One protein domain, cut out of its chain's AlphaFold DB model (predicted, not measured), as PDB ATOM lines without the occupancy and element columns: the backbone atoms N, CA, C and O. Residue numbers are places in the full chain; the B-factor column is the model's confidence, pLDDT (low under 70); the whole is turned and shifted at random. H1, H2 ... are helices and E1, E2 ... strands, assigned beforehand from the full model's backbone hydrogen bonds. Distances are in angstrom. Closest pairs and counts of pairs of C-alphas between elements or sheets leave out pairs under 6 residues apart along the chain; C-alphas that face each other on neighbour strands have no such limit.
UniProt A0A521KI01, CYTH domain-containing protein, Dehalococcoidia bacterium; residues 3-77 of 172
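Overview. This is residues 3 to 77 of the 172 residues of the protein "CYTH domain-containing protein" of Dehalococcoidia bacterium (UniProt A0A521KI01). A small three-stranded sheet has helix H2 over one face, two layers, with long loops at opposite ends of the elongated whole: residues 17 to 30 between E2 and E3, and residues 36 to 53 before short H1. The 75 printed residues run E1, E2, E3, H1, H2; the sheet E1 - E2 - E3 is antiparallel, a meander, each strand neighbouring the one before. The class is mixed, with 31 residues in named elements, under half; the whole is loose, radius of gyration of the C-alphas 14.4 A, spans 44 by 28 by 19 A.

Along the chain. E1, residues 3 to 7, begins at C-alpha (-21.718, 3.262, 28.399). E2 is residues 10 to 16, 19.3 A; E3 31 to 35; H1 54 to 57. H2, 67 to 76, 14.4 A, ends at (-35.255, 1.679, 27.993).

Arrangement. Hairpin E1 and E2 has N 5 and O 12 at 2.8 A, within hydrogen-bond range; hairpin E2 and E3 has N 13 and O 34 at 2.7 A. H2 is over E2 and E3, height over the sheet 9.8 A, and only just stands up from it, rising 42 degrees; its closest C-alphas to E3 are Ala 68 and Leu 32, 5.0 A. H1 only grazes the sheet. In H2 every O i to N i+4 pair is within range; H1 is too short for one.

Size, cuts and confidence. C-alphas of Val 23 and Glu 46 are farthest apart, 44.3 A. The printed part has no cut. Links E2 to E3 and E3 to H1 are long. pLDDT is under 70 at residues 22 to 23 and 38 to 56.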
ATOM      1  N   ARG A   3     -22.892   4.130  28.262       91.31
ATOM      2  CA  ARG A   3     -21.718   3.262  28.399       91.31
ATOM      3  C   ARG A   3     -21.542   2.920  29.864       91.31
ATOM      4  O   ARG A   3     -21.597   3.818  30.697       91.31
ATOM      5  N   ILE A   4     -21.232   1.663  30.134       91.25
ATOM      6  CA  ILE A   4     -20.729   1.220  31.429       91.25
ATOM      7  C   ILE A   4     -19.209   1.094  31.314       91.25
ATOM      8  O   ILE A   4     -18.698   0.548  30.336       91.25
ATOM      9  N   ARG A   5     -18.480   1.668  32.269       89.31
ATOM     10  CA  ARG A   5     -17.030   1.526  32.406       89.31
ATOM     11  C   ARG A   5     -16.740   0.754  33.683       89.31
ATOM     12  O   ARG A   5     -17.160   1.201  34.743       89.31
ATOM     13  N   THR A   6     -15.963  -0.311  33.568       87.00
ATOM     14  CA  THR A   6     -15.406  -1.055  34.702       87.00
ATOM     15  C   THR A   6     -13.934  -0.683  34.874       87.00
ATOM     16  O   THR A   6     -13.220  -0.509  33.883       87.00
ATOM     17  N   GLY A   7     -13.489  -0.520  36.115       81.75
ATOM     18  CA  GLY A   7     -12.089  -0.318  36.489       81.75
ATOM     19  C   GLY A   7     -11.938  -0.344  38.009       81.75
ATOM     20  O   GLY A   7     -12.899  -0.662  38.703       81.75
ATOM     21  N   ASP A   8     -10.781   0.064  38.528       74.81
ATOM     22  CA  ASP A   8     -10.441  -0.015  39.965       74.81
ATOM     23  C   ASP A   8     -11.443   0.696  40.902       74.81
ATOM     24  O   ASP A   8     -11.509   0.413  42.092       74.81
ATOM     25  N   GLY A   9     -12.228   1.639  40.370       72.75
ATOM     26  CA  GLY A   9     -13.281   2.358  41.095       72.75
ATOM     27  C   GLY A   9     -14.687   1.760  40.954       72.75
ATOM     28  O   GLY A   9     -15.654   2.468  41.229       72.75
ATOM     29  N   GLY A  10     -14.812   0.522  40.467       82.31
ATOM     30  CA  GLY A  10     -16.084  -0.164  40.226       82.31
ATOM     31  C   GLY A  10     -16.708   0.134  38.858       82.31
ATOM     32  O   GLY A  10     -16.036   0.543  37.903       82.31
ATOM     33  N   HIS A  11     -18.020  -0.085  38.756       88.25
ATOM     34  CA  HIS A  11     -18.788   0.094  37.524       88.25
ATOM     35  C   HIS A  11     -19.432   1.479  37.481       88.25
ATOM     36  O   HIS A  11     -20.223   1.837  38.350       88.25
ATOM     37  N   ARG A  12     -19.144   2.256  36.433       91.12
ATOM     38  CA  ARG A  12     -19.705   3.597  36.227       91.12
ATOM     39  C   ARG A  12     -20.515   3.683  34.942       91.12
ATOM     40  O   ARG A  12     -19.999   3.402  33.862       91.12
ATOM     41  N   LEU A  13     -21.747   4.161  35.054       93.44
ATOM     42  CA  LEU A  13     -22.595   4.572  33.945       93.44
ATOM     43  C   LEU A  13     -22.220   5.992  33.504       93.44
ATOM     44  O   LEU A  13     -22.212   6.924  34.304       93.44
ATOM     45  N   THR A  14     -22.001   6.173  32.205       93.00
ATOM     46  CA  THR A  14     -21.949   7.487  31.556       93.00
ATOM     47  C   THR A  14     -23.018   7.551  30.464       93.00
ATOM     48  O   THR A  14     -23.040   6.703  29.566       93.00
ATOM     49  N   ILE A  15     -23.856   8.590  30.472       92.31
ATOM     50  CA  ILE A  15     -24.758   8.922  29.363       92.31
ATOM     51  C   ILE A  15     -24.263  10.174  28.656       92.31
ATOM     52  O   ILE A  15     -24.219  11.247  29.248       92.31
ATOM     53  N   LYS A  16     -23.956  10.048  27.363       89.69
ATOM     54  CA  LYS A  16     -23.529  11.160  26.502       89.69
ATOM     55  C   LYS A  16     -24.638  11.554  25.533       89.69
ATOM     56  O   LYS A  16     -25.247  10.686  24.884       89.69
ATOM     57  N   SER A  17     -24.870  12.859  25.389       84.50
ATOM     58  CA  SER A  17     -25.777  13.393  24.371       84.50
ATOM     59  C   SER A  17     -25.290  13.045  22.964       84.50
ATOM     60  O   SER A  17     -24.095  13.109  22.671       84.50
ATOM     61  N   LEU A  18     -26.222  12.714  22.064       74.75
ATOM     62  CA  LEU A  18     -25.895  12.504  20.647       74.75
ATOM     63  C   LEU A  18     -25.613  13.824  19.922       74.75
ATOM     64  O   LEU A  18     -24.821  13.848  18.985       74.75
ATOM     65  N   ALA A  19     -26.213  14.926  20.384       73.31
ATOM     66  CA  ALA A  19     -25.913  16.256  19.878       73.31
ATOM     67  C   ALA A  19     -24.438  16.590  20.137       73.31
ATOM     68  O   ALA A  19     -24.014  16.686  21.291       73.31
ATOM     69  N   ARG A  20     -23.675  16.763  19.053       71.56
ATOM     70  CA  ARG A  20     -22.302  17.273  19.064       71.56
ATOM     71  C   ARG A  20     -22.334  18.717  18.604       71.56
ATOM     72  O   ARG A  20     -22.845  19.008  17.526       71.56
ATOM     73  N   ARG A  21     -21.793  19.618  19.415       73.94
ATOM     74  CA  ARG A  21     -21.475  20.982  18.981       73.94
ATOM     75  C   ARG A  21     -19.960  21.124  18.875       73.94
ATOM     76  O   ARG A  21     -19.247  20.470  19.626       73.94
ATOM     77  N   GLY A  22     -19.489  21.959  17.959       68.31
ATOM     78  CA  GLY A  22     -18.062  22.186  17.722       68.31
ATOM     79  C   GLY A  22     -17.712  22.153  16.237       68.31
ATOM     80  O   GLY A  22     -18.568  21.875  15.398       68.31
ATOM     81  N   VAL A  23     -16.461  22.481  15.921       64.06
ATOM     82  CA  VAL A  23     -15.929  22.534  14.552       64.06
ATOM     83  C   VAL A  23     -14.713  21.611  14.476       64.06
ATOM     84  O   VAL A  23     -13.833  21.667  15.336       64.06
ATOM     85  N   GLY A  24     -14.659  20.754  13.454       74.12
ATOM     86  CA  GLY A  24     -13.580  19.776  13.291       74.12
ATOM     87  C   GLY A  24     -13.565  18.728  14.412       74.12
ATOM     88  O   GLY A  24     -14.597  18.138  14.721       74.12
ATOM     89  N   ALA A  25     -12.394  18.511  15.016       77.50
ATOM     90  CA  ALA A  25     -12.191  17.548  16.106       77.50
ATOM     91  C   ALA A  25     -12.582  18.082  17.501       77.50
ATOM     92  O   ALA A  25     -12.446  17.375  18.496       77.50
ATOM     93  N   VAL A  26     -13.058  19.329  17.600       80.12
ATOM     94  CA  VAL A  26     -13.550  19.881  18.869       80.12
ATOM     95  C   VAL A  26     -14.992  19.435  19.077       80.12
ATOM     96  O   VAL A  26     -15.852  19.633  18.214       80.12
ATOM     97  N   HIS A  27     -15.275  18.858  20.244       81.62
ATOM     98  CA  HIS A  27     -16.594  18.341  20.585       81.62
ATOM     99  C   HIS A  27     -17.067  18.873  21.935       81.62
ATOM    100  O   HIS A  27     -16.380  18.748  22.942       81.62
ATOM    101  N   ARG A  28     -18.295  19.390  21.967       83.06
ATOM    102  CA  ARG A  28     -19.039  19.734  23.178       83.06
ATOM    103  C   ARG A  28     -20.279  18.851  23.261       83.06
ATOM    104  O   ARG A  28     -21.074  18.799  22.314       83.06
ATOM    105  N   ARG A  29     -20.435  18.164  24.393       85.81
ATOM    106  CA  ARG A  29     -21.562  17.271  24.692       85.81
ATOM    107  C   ARG A  29     -21.964  17.397  26.154       85.81
ATOM    108  O   ARG A  29     -21.130  17.704  26.996       85.81
ATOM    109  N   LEU A  30     -23.239  17.147  26.430       86.62
ATOM    110  CA  LEU A  30     -23.718  16.957  27.794       86.62
ATOM    111  C   LEU A  30     -23.414  15.517  28.214       86.62
ATOM    112  O   LEU A  30     -23.697  14.586  27.448       86.62
ATOM    113  N   GLU A  31     -22.889  15.347  29.424       91.31
ATOM    114  CA  GLU A  31     -22.624  14.039  30.017       91.31
ATOM    115  C   GLU A  31     -23.263  13.948  31.408       91.31
ATOM    116  O   GLU A  31     -23.204  14.895  32.189       91.31
ATOM    117  N   LEU A  32     -23.910  12.817  31.688       92.75
ATOM    118  CA  LEU A  32     -24.397  12.441  33.015       92.75
ATOM    119  C   LEU A  32     -23.619  11.213  33.475       92.75
ATOM    120  O   LEU A  32     -23.421  10.290  32.680       92.75
ATOM    121  N   GLU A  33     -23.231  11.178  34.746       93.75
ATOM    122  CA  GLU A  33     -22.541  10.035  35.347       93.75
ATOM    123  C   GLU A  33     -23.254   9.542  36.608       93.75
ATOM    124  O   GLU A  33     -23.949  10.301  37.286       93.75
ATOM    125  N   GLY A  34     -23.078   8.259  36.904       91.06
ATOM    126  CA  GLY A  34     -23.536   7.609  38.127       91.06
ATOM    127  C   GLY A  34     -22.993   6.187  38.221       91.06
ATOM    128  O   GLY A  34     -22.472   5.660  37.238       91.06
ATOM    129  N   ASP A  35     -23.097   5.562  39.384       90.62
ATOM    130  CA  ASP A  35     -22.617   4.192  39.568       90.62
ATOM    131  C   ASP A  35     -23.579   3.180  38.928       90.62
ATOM    132  O   ASP A  35     -24.797   3.370  38.920       90.62
ATOM    133  N   ALA A  36     -23.015   2.122  38.347       84.12
ATOM    134  CA  ALA A  36     -23.730   1.089  37.601       84.12
ATOM    135  C   ALA A  36     -23.791  -0.258  38.335       84.12
ATOM    136  O   ALA A  36     -24.237  -1.226  37.763       84.12
ATOM    137  N   ALA A  37     -23.351  -0.352  39.585       79.00
ATOM    138  CA  ALA A  37     -23.553  -1.520  40.442       79.00
ATOM    139  C   ALA A  37     -23.446  -1.062  41.900       79.00
ATOM    140  O   ALA A  37     -22.947   0.039  42.162       79.00
ATOM    141  N   ARG A  38     -23.890  -1.876  42.864       59.81
ATOM    142  CA  ARG A  38     -23.426  -1.673  44.243       59.81
ATOM    143  C   ARG A  38     -21.991  -2.178  44.336       59.81
ATOM    144  O   ARG A  38     -21.652  -3.184  43.726       59.81
ATOM    145  N   ALA A  39     -21.161  -1.494  45.121       53.25
ATOM    146  CA  ALA A  39     -19.768  -1.890  45.347       53.25
ATOM    147  C   ALA A  39     -19.622  -3.316  45.921       53.25
ATOM    148  O   ALA A  39     -18.557  -3.907  45.819       53.25
ATOM    149  N   GLU A  40     -20.691  -3.849  46.513       51.09
ATOM    150  CA  GLU A  40     -20.755  -5.161  47.162       51.09
ATOM    151  C   GLU A  40     -21.064  -6.309  46.180       51.09
ATOM    152  O   GLU A  40     -20.832  -7.463  46.523       51.09
ATOM    153  N   ASP A  41     -21.541  -5.994  44.967       52.75
ATOM    154  CA  ASP A  41     -21.973  -6.969  43.949       52.75
ATOM    155  C   ASP A  41     -20.937  -7.155  42.816       52.75
ATOM    156  O   ASP A  41     -21.166  -7.919  41.882       52.75
ATOM    157  N   ALA A  42     -19.814  -6.427  42.852       53.22
ATOM    158  CA  ALA A  42     -18.769  -6.526  41.836       53.22
ATOM    159  C   ALA A  42     -17.895  -7.765  42.098       53.22
ATOM    160  O   ALA A  42     -16.891  -7.686  42.805       53.22
ATOM    161  N   GLU A  43     -18.283  -8.915  41.550       50.53
ATOM    162  CA  GLU A  43     -17.392 -10.073  41.477       50.53
ATOM    163  C   GLU A  43     -16.254  -9.773  40.483       50.53
ATOM    164  O   GLU A  43     -16.489  -9.289  39.374       50.53
ATOM    165  N   GLU A  44     -14.998 -10.009  40.881       51.03
ATOM    166  CA  GLU A  44     -13.881  -9.920  39.937       51.03
ATOM    167  C   GLU A  44     -13.997 -11.054  38.905       51.03
ATOM    168  O   GLU A  44     -14.206 -12.203  39.297       51.03
ATOM    169  N   PRO A  45     -13.839 -10.780  37.596       51.28
ATOM    170  CA  PRO A  45     -13.941 -11.823  36.583       51.28
ATOM    171  C   PRO A  45     -12.841 -12.878  36.780       51.28
ATOM    172  O   PRO A  45     -11.650 -12.592  36.634       51.28
ATOM    173  N   GLU A  46     -13.249 -14.117  37.087       47.81
ATOM    174  CA  GLU A  46     -12.354 -15.245  37.410       47.81
ATOM    175  C   GLU A  46     -11.399 -15.620  36.264       47.81
ATOM    176  O   GLU A  46     -10.355 -16.239  36.481       47.81
ATOM    177  N   ASP A  47     -11.742 -15.262  35.026       52.41
ATOM    178  CA  ASP A  47     -11.031 -15.706  33.829       52.41
ATOM    179  C   ASP A  47      -9.795 -14.853  33.482       52.41
ATOM    180  O   ASP A  47      -9.041 -15.199  32.567       52.41
ATOM    181  N   GLY A  48      -9.575 -13.735  34.189       44.38
ATOM    182  CA  GLY A  48      -8.474 -12.802  33.933       44.38
ATOM    183  C   GLY A  48      -8.476 -12.217  32.516       44.38
ATOM    184  O   GLY A  48      -7.513 -11.553  32.119       44.38
ATOM    185  N   THR A  49      -9.530 -12.451  31.726       49.62
ATOM    186  CA  THR A  49      -9.601 -11.962  30.356       49.62
ATOM    187  C   THR A  49     -10.047 -10.513  30.343       49.62
ATOM    188  O   THR A  49      -9.683  -9.806  29.410       49.62
ATOM    189  N   GLY A  50     -10.771 -10.032  31.360       48.00
ATOM    190  CA  GLY A  50     -11.336  -8.680  31.388       48.00
ATOM    191  C   GLY A  50     -12.459  -8.512  30.362       48.00
ATOM    192  O   GLY A  50     -12.593  -7.457  29.731       48.00
ATOM    193  N   HIS A  51     -13.184  -9.592  30.064       45.50
ATOM    194  CA  HIS A  51     -14.421  -9.556  29.296       45.50
ATOM    195  C   HIS A  51     -15.592  -9.444  30.272       45.50
ATOM    196  O   HIS A  51     -15.984 -10.438  30.855       45.50
ATOM    197  N   VAL A  52     -16.124  -8.236  30.442       50.34
ATOM    198  CA  VAL A  52     -17.335  -8.023  31.243       50.34
ATOM    199  C   VAL A  52     -18.528  -8.139  30.301       50.34
ATOM    200  O   VAL A  52     -18.719  -7.266  29.444       50.34
ATOM    201  N   ASP A  53     -19.299  -9.218  30.420       52.41
ATOM    202  CA  ASP A  53     -20.640  -9.276  29.836       52.41
ATOM    203  C   ASP A  53     -21.557  -8.342  30.644       52.41
ATOM    204  O   ASP A  53     -21.440  -8.211  31.858       52.41
ATOM    205  N   THR A  54     -22.511  -7.690  29.985       49.72
ATOM    206  CA  THR A  54     -23.586  -6.915  30.629       49.72
ATOM    207  C   THR A  54     -24.306  -7.670  31.748       49.72
ATOM    208  O   THR A  54     -24.861  -7.023  32.634       49.72
ATOM    209  N   GLY A  55     -24.292  -9.009  31.720       49.34
ATOM    210  CA  GLY A  55     -24.795  -9.854  32.804       49.34
ATOM    211  C   GLY A  55     -24.108  -9.617  34.156       49.34
ATOM    212  O   GLY A  55     -24.766  -9.735  35.184       49.34
ATOM    213  N   GLU A  56     -22.842  -9.198  34.166       61.12
ATOM    214  CA  GLU A  56     -22.047  -8.990  35.389       61.12
ATOM    215  C   GLU A  56     -22.382  -7.681  36.116       61.12
ATOM    216  O   GLU A  56     -22.086  -7.527  37.294       61.12
ATOM    217  N   VAL A  57     -23.034  -6.725  35.445       71.06
ATOM    218  CA  VAL A  57     -23.350  -5.404  36.024       71.06
ATOM    219  C   VAL A  57     -24.781  -5.352  36.599       71.06
ATOM    220  O   VAL A  57     -25.183  -4.382  37.245       71.06
ATOM    221  N   GLY A  58     -25.569  -6.412  36.396       77.44
ATOM    222  CA  GLY A  58     -26.929  -6.552  36.924       77.44
ATOM    223  C   GLY A  58     -27.980  -5.633  36.277       77.44
ATOM    224  O   GLY A  58     -27.708  -4.858  35.359       77.44
ATOM    225  N   ASP A  59     -29.229  -5.730  36.752       86.88
ATOM    226  CA  ASP A  59     -30.351  -4.917  36.252       86.88
ATOM    227  C   ASP A  59     -30.186  -3.438  36.672       86.88
ATOM    228  O   ASP A  59     -30.076  -3.167  37.874       86.88
ATOM    229  N   PRO A  60     -30.263  -2.454  35.745       91.06
ATOM    230  CA  PRO A  60     -30.210  -1.024  36.067       91.06
ATOM    231  C   PRO A  60     -31.242  -0.542  37.089       91.06
ATOM    232  O   PRO A  60     -31.059   0.492  37.740       91.06
ATOM    233  N   ARG A  61     -32.326  -1.293  37.290       90.50
ATOM    234  CA  ARG A  61     -33.314  -1.027  38.342       90.50
ATOM    235  C   ARG A  61     -32.750  -1.266  39.743       90.50
ATOM    236  O   ARG A  61     -33.247  -0.648  40.680       90.50
ATOM    237  N   GLY A  62     -31.700  -2.070  39.887       89.19
ATOM    238  CA  GLY A  62     -30.999  -2.314  41.148       89.19
ATOM    239  C   GLY A  62     -29.880  -1.319  41.473       89.19
ATOM    240  O   GLY A  62     -29.458  -1.272  42.630       89.19
ATOM    241  N   TRP A  63     -29.409  -0.528  40.502       91.62
ATOM    242  CA  TRP A  63     -28.253   0.365  40.663       91.62
ATOM    243  C   TRP A  63     -28.518   1.545  41.619       91.62
ATOM    244  O   TRP A  63     -29.678   1.934  41.813       91.62
ATOM    245  N   PRO A  64     -27.465   2.160  42.197       92.62
ATOM    246  CA  PRO A  64     -27.602   3.381  42.987       92.62
ATOM    247  C   PRO A  64     -28.336   4.510  42.232       92.62
ATOM    248  O   PRO A  64     -28.158   4.675  41.020       92.62
ATOM    249  N   PRO A  65     -29.176   5.311  42.916       93.69
ATOM    250  CA  PRO A  65     -29.902   6.408  42.283       93.69
ATOM    251  C   PRO A  65     -28.946   7.477  41.740       93.69
ATOM    252  O   PRO A  65     -28.036   7.926  42.433       93.69
ATOM    253  N   SER A  66     -29.166   7.900  40.494       95.88
ATOM    254  CA  SER A  66     -28.413   8.977  39.849       95.88
ATOM    255  C   SER A  66     -29.189   9.539  38.651       95.88
ATOM    256  O   SER A  66     -29.933   8.790  38.015       95.88
ATOM    257  N   PRO A  67     -28.960  10.806  38.249       95.31
ATOM    258  CA  PRO A  67     -29.569  11.358  37.037       95.31
ATOM    259  C   PRO A  67     -29.253  10.544  35.775       95.31
ATOM    260  O   PRO A  67     -30.060  10.482  34.849       95.31
ATOM    261  N   ALA A  68     -28.073   9.913  35.725       95.31
ATOM    262  CA  ALA A  68     -27.703   9.020  34.634       95.31
ATOM    263  C   ALA A  68     -28.573   7.754  34.628       95.31
ATOM    264  O   ALA A  68     -29.109   7.394  33.583       95.31
ATOM    265  N   ARG A  69     -28.755   7.103  35.784       94.81
ATOM    266  CA  ARG A  69     -29.624   5.925  35.909       94.81
ATOM    267  C   ARG A  69     -31.065   6.263  35.541       94.81
ATOM    268  O   ARG A  69     -31.646   5.552  34.730       94.81
ATOM    269  N   ASP A  70     -31.611   7.353  36.069       95.62
ATOM    270  CA  ASP A  70     -32.995   7.756  35.790       95.62
ATOM    271  C   ASP A  70     -33.188   7.984  34.287       95.62
ATOM    272  O   ASP A  70     -34.082   7.416  33.662       95.62
ATOM    273  N   ARG A  71     -32.248   8.703  33.657       95.44
ATOM    274  CA  ARG A  71     -32.284   8.946  32.214       95.44
ATOM    275  C   ARG A  71     -32.169   7.664  31.383       95.44
ATOM    276  O   ARG A  71     -32.723   7.633  30.279       95.44
ATOM    277  N   LEU A  72     -31.433   6.658  31.866       94.31
ATOM    278  CA  LEU A  72     -31.340   5.336  31.244       94.31
ATOM    279  C   LEU A  72     -32.671   4.594  31.345       94.31
ATOM    280  O   LEU A  72     -33.170   4.133  30.323       94.31
ATOM    281  N   LEU A  73     -33.236   4.504  32.550       95.00
ATOM    282  CA  LEU A  73     -34.495   3.808  32.815       95.00
ATOM    283  C   LEU A  73     -35.645   4.408  31.999       95.00
ATOM    284  O   LEU A  73     -36.385   3.664  31.360       95.00
ATOM    285  N   ASP A  74     -35.714   5.736  31.912       95.38
ATOM    286  CA  ASP A  74     -36.670   6.437  31.050       95.38
ATOM    287  C   ASP A  74     -36.509   6.073  29.567       95.38
ATOM    288  O   ASP A  74     -37.478   6.062  28.812       95.38
ATOM    289  N   ALA A  75     -35.274   5.823  29.118       93.44
ATOM    290  CA  ALA A  75     -34.987   5.522  27.720       93.44
ATOM    291  C   ALA A  75     -35.292   4.066  27.344       93.44
ATOM    292  O   ALA A  75     -35.698   3.825  26.211       93.44
ATOM    293  N   ILE A  76     -35.065   3.117  28.255       93.56
ATOM    294  CA  ILE A  76     -35.255   1.679  27.993       93.56
ATOM    295  C   ILE A  76     -36.651   1.186  28.382       93.56
ATOM    296  O   ILE A  76     -37.091   0.146  27.904       93.56
ATOM    297  N   GLY A  77     -37.349   1.897  29.273       93.12
ATOM    298  CA  GLY A  77     -38.620   1.447  29.831       93.12
ATOM    299  C   GLY A  77     -38.483   0.084  30.517       93.12
ATOM    300  O   GLY A  77     -37.829  -0.056  31.555       93.12
TER     301      GLY A  77